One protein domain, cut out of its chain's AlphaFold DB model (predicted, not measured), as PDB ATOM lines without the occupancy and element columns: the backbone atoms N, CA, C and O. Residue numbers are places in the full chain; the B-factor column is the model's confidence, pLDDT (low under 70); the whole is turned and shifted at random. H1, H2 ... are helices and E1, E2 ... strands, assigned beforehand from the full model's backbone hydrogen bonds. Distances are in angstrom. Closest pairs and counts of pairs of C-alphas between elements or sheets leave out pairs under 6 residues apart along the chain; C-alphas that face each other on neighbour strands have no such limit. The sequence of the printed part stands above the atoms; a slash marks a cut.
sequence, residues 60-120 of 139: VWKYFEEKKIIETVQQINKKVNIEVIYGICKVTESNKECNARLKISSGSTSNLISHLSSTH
ATOM      1  N   VAL A  60     -32.703 -21.363 -28.721       92.88
ATOM      2  CA  VAL A  60     -33.823 -21.979 -28.010       92.88
ATOM      3  C   VAL A  60     -34.429 -23.160 -28.775       92.88
ATOM      4  O   VAL A  60     -34.871 -24.128 -28.166       92.88
ATOM      5  N   TRP A  61     -34.365 -23.158 -30.113       93.25
ATOM      6  CA  TRP A  61     -34.907 -24.229 -30.957       93.25
ATOM      7  C   TRP A  61     -34.196 -25.577 -30.786       93.25
ATOM      8  O   TRP A  61     -34.709 -26.598 -31.232       93.25
ATOM      9  N   LYS A  62     -33.050 -25.619 -30.095       92.94
ATOM     10  CA  LYS A  62     -32.428 -26.880 -29.667       92.94
ATOM     11  C   LYS A  62     -33.326 -27.678 -28.717       92.94
ATOM     12  O   LYS A  62     -33.248 -28.903 -28.734       92.94
ATOM     13  N   TYR A  63     -34.199 -27.005 -27.967       94.69
ATOM     14  CA  TYR A  63     -35.035 -27.571 -26.900       94.69
ATOM     15  C   TYR A  63     -36.528 -27.617 -27.234       94.69
ATOM     16  O   TYR A  63     -37.320 -28.094 -26.425       94.69
ATOM     17  N   PHE A  64     -36.918 -27.147 -28.422       94.69
ATOM     18  CA  PHE A  64     -38.314 -27.120 -28.846       94.69
ATOM     19  C   PHE A  64     -38.507 -27.726 -30.226       94.69
ATOM     20  O   PHE A  64     -37.687 -27.540 -31.127       94.69
ATOM     21  N   GLU A  65     -39.642 -28.387 -30.403       94.06
ATOM     22  CA  GLU A  65     -40.181 -28.736 -31.710       94.06
ATOM     23  C   GLU A  65     -41.229 -27.702 -32.141       94.06
ATOM     24  O   GLU A  65     -42.043 -27.252 -31.339       94.06
ATOM     25  N   GLU A  66     -41.204 -27.289 -33.407       92.00
ATOM     26  CA  GLU A  66     -42.189 -26.346 -33.944       92.00
ATOM     27  C   GLU A  66     -43.388 -27.116 -34.499       92.00
ATOM     28  O   GLU A  66     -43.218 -27.979 -35.358       92.00
ATOM     29  N   LYS A  67     -44.599 -26.757 -34.071       92.38
ATOM     30  CA  LYS A  67     -45.848 -27.341 -34.559       92.38
ATOM     31  C   LYS A  67     -46.794 -26.260 -35.066       92.38
ATOM     32  O   LYS A  67     -47.131 -25.332 -34.339       92.38
ATOM     33  N   LYS A  68     -47.247 -26.403 -36.308       92.25
ATOM     34  CA  LYS A  68     -48.233 -25.519 -36.944       92.25
ATOM     35  C   LYS A  68     -49.625 -26.116 -36.792       92.25
ATOM     36  O   LYS A  68     -49.826 -27.289 -37.100       92.25
ATOM     37  N   ILE A  69     -50.565 -25.323 -36.297       91.19
ATOM     38  CA  ILE A  69     -51.956 -25.718 -36.070       91.19
ATOM     39  C   ILE A  69     -52.852 -24.654 -36.695       91.19
ATOM     40  O   ILE A  69     -52.611 -23.462 -36.532       91.19
ATOM     41  N   ILE A  70     -53.880 -25.080 -37.423       92.19
ATOM     42  CA  ILE A  70     -54.904 -24.175 -37.943       92.19
ATOM     43  C   ILE A  70     -55.985 -24.050 -36.873       92.19
ATOM     44  O   ILE A  70     -56.625 -25.039 -36.521       92.19
ATOM     45  N   GLU A  71     -56.178 -22.844 -36.353       88.88
ATOM     46  CA  GLU A  71     -57.236 -22.531 -35.396       88.88
ATOM     47  C   GLU A  71     -58.343 -21.748 -36.098       88.88
ATOM     48  O   GLU A  71     -58.086 -20.773 -36.805       88.88
ATOM     49  N   THR A  72     -59.591 -22.161 -35.900       89.00
ATOM     50  CA  THR A  72     -60.748 -21.401 -36.374       89.00
ATOM     51  C   THR A  72     -61.176 -20.425 -35.291       89.00
ATOM     52  O   THR A  72     -61.700 -20.827 -34.255       89.00
ATOM     53  N   VAL A  73     -60.996 -19.133 -35.544       86.62
ATOM     54  CA  VAL A  73     -61.447 -18.068 -34.648       86.62
ATOM     55  C   VAL A  73     -62.742 -17.482 -35.199       86.62
ATOM     56  O   VAL A  73     -62.849 -17.167 -36.387       86.62
ATOM     57  N   GLN A  74     -63.749 -17.341 -34.337       85.06
ATOM     58  CA  GLN A  74     -64.944 -16.572 -34.672       85.06
ATOM     59  C   GLN A  74     -64.632 -15.090 -34.500       85.06
ATOM     60  O   GLN A  74     -64.400 -14.616 -33.391       85.06
ATOM     61  N   GLN A  75     -64.621 -14.358 -35.607       80.75
ATOM     62  CA  GLN A  75     -64.750 -12.909 -35.582       80.75
ATOM     63  C   GLN A  75     -66.215 -12.533 -35.776       80.75
ATOM     64  O   GLN A  75     -66.983 -13.326 -36.311       80.75
ATOM     65  N   ILE A  76     -66.548 -11.310 -35.357       81.12
ATOM     66  CA  ILE A  76     -67.871 -10.677 -35.199       81.12
ATOM     67  C   ILE A  76     -68.994 -11.226 -36.103       81.12
ATOM     68  O   ILE A  76     -70.103 -11.346 -35.612       81.12
ATOM     69  N   ASN A  77     -68.736 -11.604 -37.367       81.94
ATOM     70  CA  ASN A  77     -69.698 -12.320 -38.227       81.94
ATOM     71  C   ASN A  77     -69.072 -13.360 -39.191       81.94
ATOM     72  O   ASN A  77     -69.690 -13.736 -40.187       81.94
ATOM     73  N   LYS A  78     -67.821 -13.794 -38.977       86.38
ATOM     74  CA  LYS A  78     -67.104 -14.708 -39.887       86.38
ATOM     75  C   LYS A  78     -66.179 -15.650 -39.119       86.38
ATOM     76  O   LYS A  78     -65.458 -15.232 -38.217       86.38
ATOM     77  N   LYS A  79     -66.152 -16.920 -39.527       87.12
ATOM     78  CA  LYS A  79     -65.128 -17.881 -39.098       87.12
ATOM     79  C   LYS A  79     -63.880 -17.665 -39.946       87.12
ATOM     80  O   LYS A  79     -63.938 -17.805 -41.165       87.12
ATOM     81  N   VAL A  80     -62.773 -17.313 -39.303       89.75
ATOM     82  CA  VAL A  80     -61.474 -17.138 -39.956       89.75
ATOM     83  C   VAL A  80     -60.540 -18.226 -39.449       89.75
ATOM     84  O   VAL A  80     -60.407 -18.428 -38.244       89.75
ATOM     85  N   ASN A  81     -59.901 -18.931 -40.375       89.62
ATOM     86  CA  ASN A  81     -58.859 -19.895 -40.055       89.62
ATOM     87  C   ASN A  81     -57.525 -19.155 -39.980       89.62
ATOM     88  O   ASN A  81     -57.100 -18.556 -40.968       89.62
ATOM     89  N   ILE A  82     -56.882 -19.188 -38.820       89.44
ATOM     90  CA  ILE A  82     -55.555 -18.615 -38.604       89.44
ATOM     91  C   ILE A  82     -54.542 -19.740 -38.389       89.44
ATOM     92  O   ILE A  82     -54.811 -20.712 -37.686       89.44
ATOM     93  N   GLU A  83     -53.366 -19.622 -39.002       89.81
ATOM     94  CA  GLU A  83     -52.247 -20.516 -38.703       89.81
ATOM     95  C   GLU A  83     -51.566 -20.036 -37.417       89.81
ATOM     96  O   GLU A  83     -51.065 -18.913 -37.340       89.81
ATOM     97  N   VAL A  84     -51.547 -20.895 -36.403       90.44
ATOM     98  CA  VAL A  84     -50.865 -20.664 -35.133       90.44
ATOM     99  C   VAL A  84     -49.670 -21.598 -35.030       90.44
ATOM    100  O   VAL A  84     -49.763 -22.802 -35.268       90.44
ATOM    101  N   ILE A  85     -48.524 -21.032 -34.663       91.94
ATOM    102  CA  ILE A  85     -47.285 -21.778 -34.461       91.94
ATOM    103  C   ILE A  85     -47.092 -21.992 -32.961       91.94
ATOM    104  O   ILE A  85     -47.183 -21.050 -32.177       91.94
ATOM    105  N   TYR A  86     -46.788 -23.222 -32.572       93.81
ATOM    106  CA  TYR A  86     -46.459 -23.626 -31.212       93.81
ATOM    107  C   TYR A  86     -45.021 -24.142 -31.134       93.81
ATOM    108  O   TYR A  86     -44.545 -24.805 -32.052       93.81
ATOM    109  N   GLY A  87     -44.342 -23.866 -30.024       94.44
ATOM    110  CA  GLY A  87     -43.140 -24.570 -29.591       94.44
ATOM    111  C   GLY A  87     -43.511 -25.637 -28.564       94.44
ATOM    112  O   GLY A  87     -44.152 -25.318 -27.565       94.44
ATOM    113  N   ILE A  88     -43.119 -26.884 -28.808       95.94
ATOM    114  CA  ILE A  88     -43.320 -28.024 -27.909       95.94
ATOM    115  C   ILE A  88     -42.000 -28.308 -27.194       95.94
ATOM    116  O   ILE A  88     -41.007 -28.609 -27.856       95.94
ATOM    117  N   CYS A  89     -41.965 -28.157 -25.870       96.69
ATOM    118  CA  CYS A  89     -40.758 -28.383 -25.078       96.69
ATOM    119  C   CYS A  89     -40.415 -29.878 -25.029       96.69
ATOM    120  O   CYS A  89     -41.251 -30.687 -24.633       96.69
ATOM    121  N   LYS A  90     -39.177 -30.228 -25.385       96.38
ATOM    122  CA  LYS A  90     -38.651 -31.608 -25.379       96.38
ATOM    123  C   LYS A  90     -37.532 -31.817 -24.351       96.38
ATOM    124  O   LYS A  90     -36.696 -32.700 -24.512       96.38
ATOM    125  N   VAL A  91     -37.454 -30.949 -23.341       94.69
ATOM    126  CA  VAL A  91     -36.544 -31.140 -22.206       94.69
ATOM    127  C   VAL A  91     -37.080 -32.274 -21.336       94.69
ATOM    128  O   VAL A  91     -38.286 -32.342 -21.083       94.69
ATOM    129  N   THR A  92     -36.178 -33.141 -20.885       94.44
ATOM    130  CA  THR A  92     -36.480 -34.270 -20.005       94.44
ATOM    131  C   THR A  92     -35.758 -34.075 -18.683       94.44
ATOM    132  O   THR A  92     -34.543 -33.897 -18.666       94.44
ATOM    133  N   GLU A  93     -36.500 -34.150 -17.585       89.50
ATOM    134  CA  GLU A  93     -35.981 -34.076 -16.219       89.50
ATOM    135  C   GLU A  93     -36.495 -35.279 -15.438       89.50
ATOM    136  O   GLU A  93     -37.671 -35.628 -15.539       89.50
ATOM    137  N   SER A  94     -35.622 -35.948 -14.682       88.94
ATOM    138  CA  SER A  94     -36.004 -37.089 -13.835       88.94
ATOM    139  C   SER A  94     -36.842 -38.153 -14.573       88.94
ATOM    140  O   SER A  94     -37.838 -38.648 -14.051       88.94
ATOM    141  N   ASN A  95     -36.447 -38.488 -15.811       86.00
ATOM    142  CA  ASN A  95     -37.131 -39.423 -16.722       86.00
ATOM    143  C   ASN A  95     -38.541 -39.003 -17.192       86.00
ATOM    144  O   ASN A  95     -39.283 -39.832 -17.718       86.00
ATOM    145  N   LYS A  96     -38.913 -37.725 -17.052       90.62
ATOM    146  CA  LYS A  96     -40.185 -37.175 -17.533       90.62
ATOM    147  C   LYS A  96     -39.954 -36.034 -18.519       90.62
ATOM    148  O   LYS A  96     -39.240 -35.078 -18.231       90.62
ATOM    149  N   GLU A  97     -40.590 -36.122 -19.680       92.25
ATOM    150  CA  GLU A  97     -40.587 -35.048 -20.673       92.25
ATOM    151  C   GLU A  97     -41.524 -33.907 -20.263       92.25
ATOM    152  O   GLU A  97     -42.647 -34.138 -19.803       92.25
ATOM    153  N   CYS A  98     -41.088 -32.670 -20.494       94.62
ATOM    154  CA  CYS A  98     -41.865 -31.474 -20.193       94.62
ATOM    155  C   CYS A  98     -43.130 -31.361 -21.063       94.62
ATOM    156  O   CYS A  98     -44.225 -31.151 -20.545       94.62
ATOM    157  N   ASN A  99     -43.000 -31.506 -22.388       94.81
ATOM    158  CA  ASN A  99     -44.097 -31.447 -23.368       94.81
ATOM    159  C   ASN A  99     -44.964 -30.164 -23.336       94.81
ATOM    160  O   ASN A  99     -46.029 -30.106 -23.961       94.81
ATOM    161  N   ALA A 100     -44.502 -29.108 -22.658       95.81
ATOM    162  CA  ALA A 100     -45.190 -27.825 -22.589       95.81
ATOM    163  C   ALA A 100     -45.375 -27.217 -23.989       95.81
ATOM    164  O   ALA A 100     -44.439 -27.176 -24.791       95.81
ATOM    165  N   ARG A 101     -46.587 -26.727 -24.279       96.06
ATOM    166  CA  ARG A 101     -46.944 -26.118 -25.570       96.06
ATOM    167  C   ARG A 101     -47.044 -24.606 -25.428       96.06
ATOM    168  O   ARG A 101     -47.918 -24.109 -24.726       96.06
ATOM    169  N   LEU A 102     -46.183 -23.875 -26.129       95.25
ATOM    170  CA  LEU A 102     -46.093 -22.417 -26.040       95.25
ATOM    171  C   LEU A 102     -46.396 -21.776 -27.392       95.25
ATOM    172  O   LEU A 102     -45.746 -22.085 -28.388       95.25
ATOM    173  N   LYS A 103     -47.366 -20.862 -27.431       93.38
ATOM    174  CA  LYS A 103     -47.731 -20.136 -28.654       93.38
ATOM    175  C   LYS A 103     -46.624 -19.157 -29.054       93.38
ATOM    176  O   LYS A 103     -46.198 -18.324 -28.254       93.38
ATOM    177  N   ILE A 104     -46.196 -19.230 -30.311       91.19
ATOM    178  CA  ILE A 104     -45.242 -18.312 -30.931       91.19
ATOM    179  C   ILE A 104     -46.021 -17.160 -31.551       91.19
ATOM    180  O   ILE A 104     -46.752 -17.337 -32.525       91.19
ATOM    181  N   SER A 105     -45.839 -15.964 -31.000       86.25
ATOM    182  CA  SER A 105     -46.449 -14.747 -31.535       86.25
ATOM    183  C   SER A 105     -45.423 -13.978 -32.359       86.25
ATOM    184  O   SER A 105     -44.333 -13.679 -31.870       86.25
ATOM    185  N   SER A 106     -45.758 -13.670 -33.614       82.62
ATOM    186  CA  SER A 106     -44.972 -12.786 -34.494       82.62
ATOM    187  C   SER A 106     -43.483 -13.151 -34.629       82.62
ATOM    188  O   SER A 106     -42.632 -12.277 -34.775       82.62
ATOM    189  N   GLY A 107     -43.145 -14.444 -34.553       79.75
ATOM    190  CA  GLY A 107     -41.761 -14.930 -34.642       79.75
ATOM    191  C   GLY A 107     -40.891 -14.660 -33.405       79.75
ATOM    192  O   GLY A 107     -39.685 -14.903 -33.453       79.75
ATOM    193  N   SER A 108     -41.473 -14.177 -32.303       87.94
ATOM    194  CA  SER A 108     -40.770 -14.003 -31.031       87.94
ATOM    195  C   SER A 108     -40.570 -15.339 -30.318       87.94
ATOM    196  O   SER A 108     -41.494 -16.143 -30.211       87.94
ATOM    197  N   THR A 109     -39.370 -15.553 -29.772       91.62
ATOM    198  CA  THR A 109     -39.050 -16.728 -28.950       91.62
ATOM    199  C   THR A 109     -38.921 -16.412 -27.457       91.62
ATOM    200  O   THR A 109     -38.448 -17.259 -26.704       91.62
ATOM    201  N   SER A 110     -39.320 -15.219 -27.003       92.69
ATOM    202  CA  SER A 110     -39.160 -14.803 -25.598       92.69
ATOM    203  C   SER A 110     -39.893 -15.723 -24.618       92.69
ATOM    204  O   SER A 110     -39.338 -16.069 -23.578       92.69
ATOM    205  N   ASN A 111     -41.093 -16.192 -24.977       94.56
ATOM    206  CA  ASN A 111     -41.858 -17.128 -24.143       94.56
ATOM    207  C   ASN A 111     -41.124 -18.464 -23.964       94.56
ATOM    208  O   ASN A 111     -41.160 -19.053 -22.889       94.56
ATOM    209  N   LEU A 112     -40.425 -18.922 -25.005       95.12
ATOM    210  CA  LEU A 112     -39.689 -20.187 -24.988       95.12
ATOM    211  C   LEU A 112     -38.438 -20.062 -24.120       95.12
ATOM    212  O   LEU A 112     -38.149 -20.951 -23.330       95.12
ATOM    213  N   ILE A 113     -37.726 -18.938 -24.243       95.31
ATOM    214  CA  ILE A 113     -36.557 -18.633 -23.409       95.31
ATOM    215  C   ILE A 113     -36.974 -18.536 -21.940       95.31
ATOM    216  O   ILE A 113     -36.332 -19.141 -21.087       95.31
ATOM    217  N   SER A 114     -38.072 -17.828 -21.662       95.75
ATOM    218  CA  SER A 114     -38.593 -17.670 -20.301       95.75
ATOM    219  C   SER A 114     -38.907 -19.032 -19.689       95.75
ATOM    220  O   SER A 114     -38.380 -19.337 -18.626       95.75
ATOM    221  N   HIS A 115     -39.637 -19.891 -20.411       96.19
ATOM    222  CA  HIS A 115     -39.926 -21.259 -19.976       96.19
ATOM    223  C   HIS A 115     -38.658 -22.072 -19.681       96.19
ATOM    224  O   HIS A 115     -38.565 -22.678 -18.620       96.19
ATOM    225  N   LEU A 116     -37.658 -22.055 -20.571       95.75
ATOM    226  CA  LEU A 116     -36.393 -22.758 -20.325       95.75
ATOM    227  C   LEU A 116     -35.696 -22.277 -19.056       95.75
ATOM    228  O   LEU A 116     -35.239 -23.099 -18.268       95.75
ATOM    229  N   SER A 117     -35.640 -20.965 -18.845       95.31
ATOM    230  CA  SER A 117     -34.967 -20.401 -17.677       95.31
ATOM    231  C   SER A 117     -35.720 -20.670 -16.373       95.31
ATOM    232  O   SER A 117     -35.096 -21.038 -15.385       95.31
ATOM    233  N   SER A 118     -37.049 -20.534 -16.367       95.81
ATOM    234  CA  SER A 118     -37.860 -20.656 -15.152       95.81
ATOM    235  C   SER A 118     -38.160 -22.099 -14.775       95.81
ATOM    236  O   SER A 118     -38.285 -22.409 -13.598       95.81
ATOM    237  N   THR A 119     -38.340 -22.968 -15.772       94.69
ATOM    238  CA  THR A 119     -38.754 -24.359 -15.555       94.69
ATOM    239  C   THR A 119     -37.556 -25.295 -15.509       94.69
ATOM    240  O   THR A 119     -37.549 -26.194 -14.684       94.69
ATOM    241  N   HIS A 120     -36.547 -25.059 -16.353       94.00
ATOM    242  CA  HIS A 120     -35.417 -25.976 -16.532       94.00
ATOM    243  C   HIS A 120     -34.063 -25.383 -16.114       94.00
ATOM    244  O   HIS A 120     -33.033 -26.038 -16.242       94.00
TER     245      HIS A 120
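This is residues 60 to 120 of the 139 residues of an uncharacterized protein of Gigaspora rosea (UniProt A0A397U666). A long, strongly twisted hairpin of two strands, E1 and E2, makes most of the length; the short strand E3 is beside residues 85 to 88 of E2, and the helix H1 packs over that part of the sheet. The turn at Asn 77 is at one end of the length and the loop at Ser 94 at the other. The printed part has 61 residues with three named strands and then one named helix, in the order E1, E2, E3, H1; the sheet runs E1, E2, E3, antiparallel, and the class is mixed, helices and strands. It is loose, with a radius of gyration of the C-alphas of 14.1 A, and spans 48 by 21 by 16 A.

Find C-alpha 64 at (-38.314, -27.120, -28.846); from there E1 runs through residues 64 to 75, 30.8 A long. E2, residues 78 to 89, runs 33.2 A to C-alpha 89 at (-40.758, -28.383, -25.078). E3 is residues 101 to 104. H1, residues 110 to 120, is 14.9 A long and ends at C-alpha 120, (-35.417, -25.976, -16.532).

E1, E2 and E3 form a meander, each strand the antiparallel neighbour of the one before. In the hairpin E1 and E2, at 160 degrees, look at N 65 and O 88, 2.9 A apart. In the hairpin E2 and E3, at 119 degrees, N 87 and O 102 are 2.8 A apart. H1 is on the sheet at a height of 10.4 A, over E2 and slantwise to it at 40 degrees on the local plane; its closest C-alphas to E3 are Leu 112 and Leu 102, 6.9 A. In H1 every O i to N i+4 pair is within hydrogen-bond range.

The two C-alphas farthest apart, Asn 77 and Ser 94, are 48.4 A apart. The printed part has no cut. The link E2 to E3 is long, and in it residues 92 to 93 pair with 96 to 97, antiparallel. No printed residue is under 70 in pLDDT.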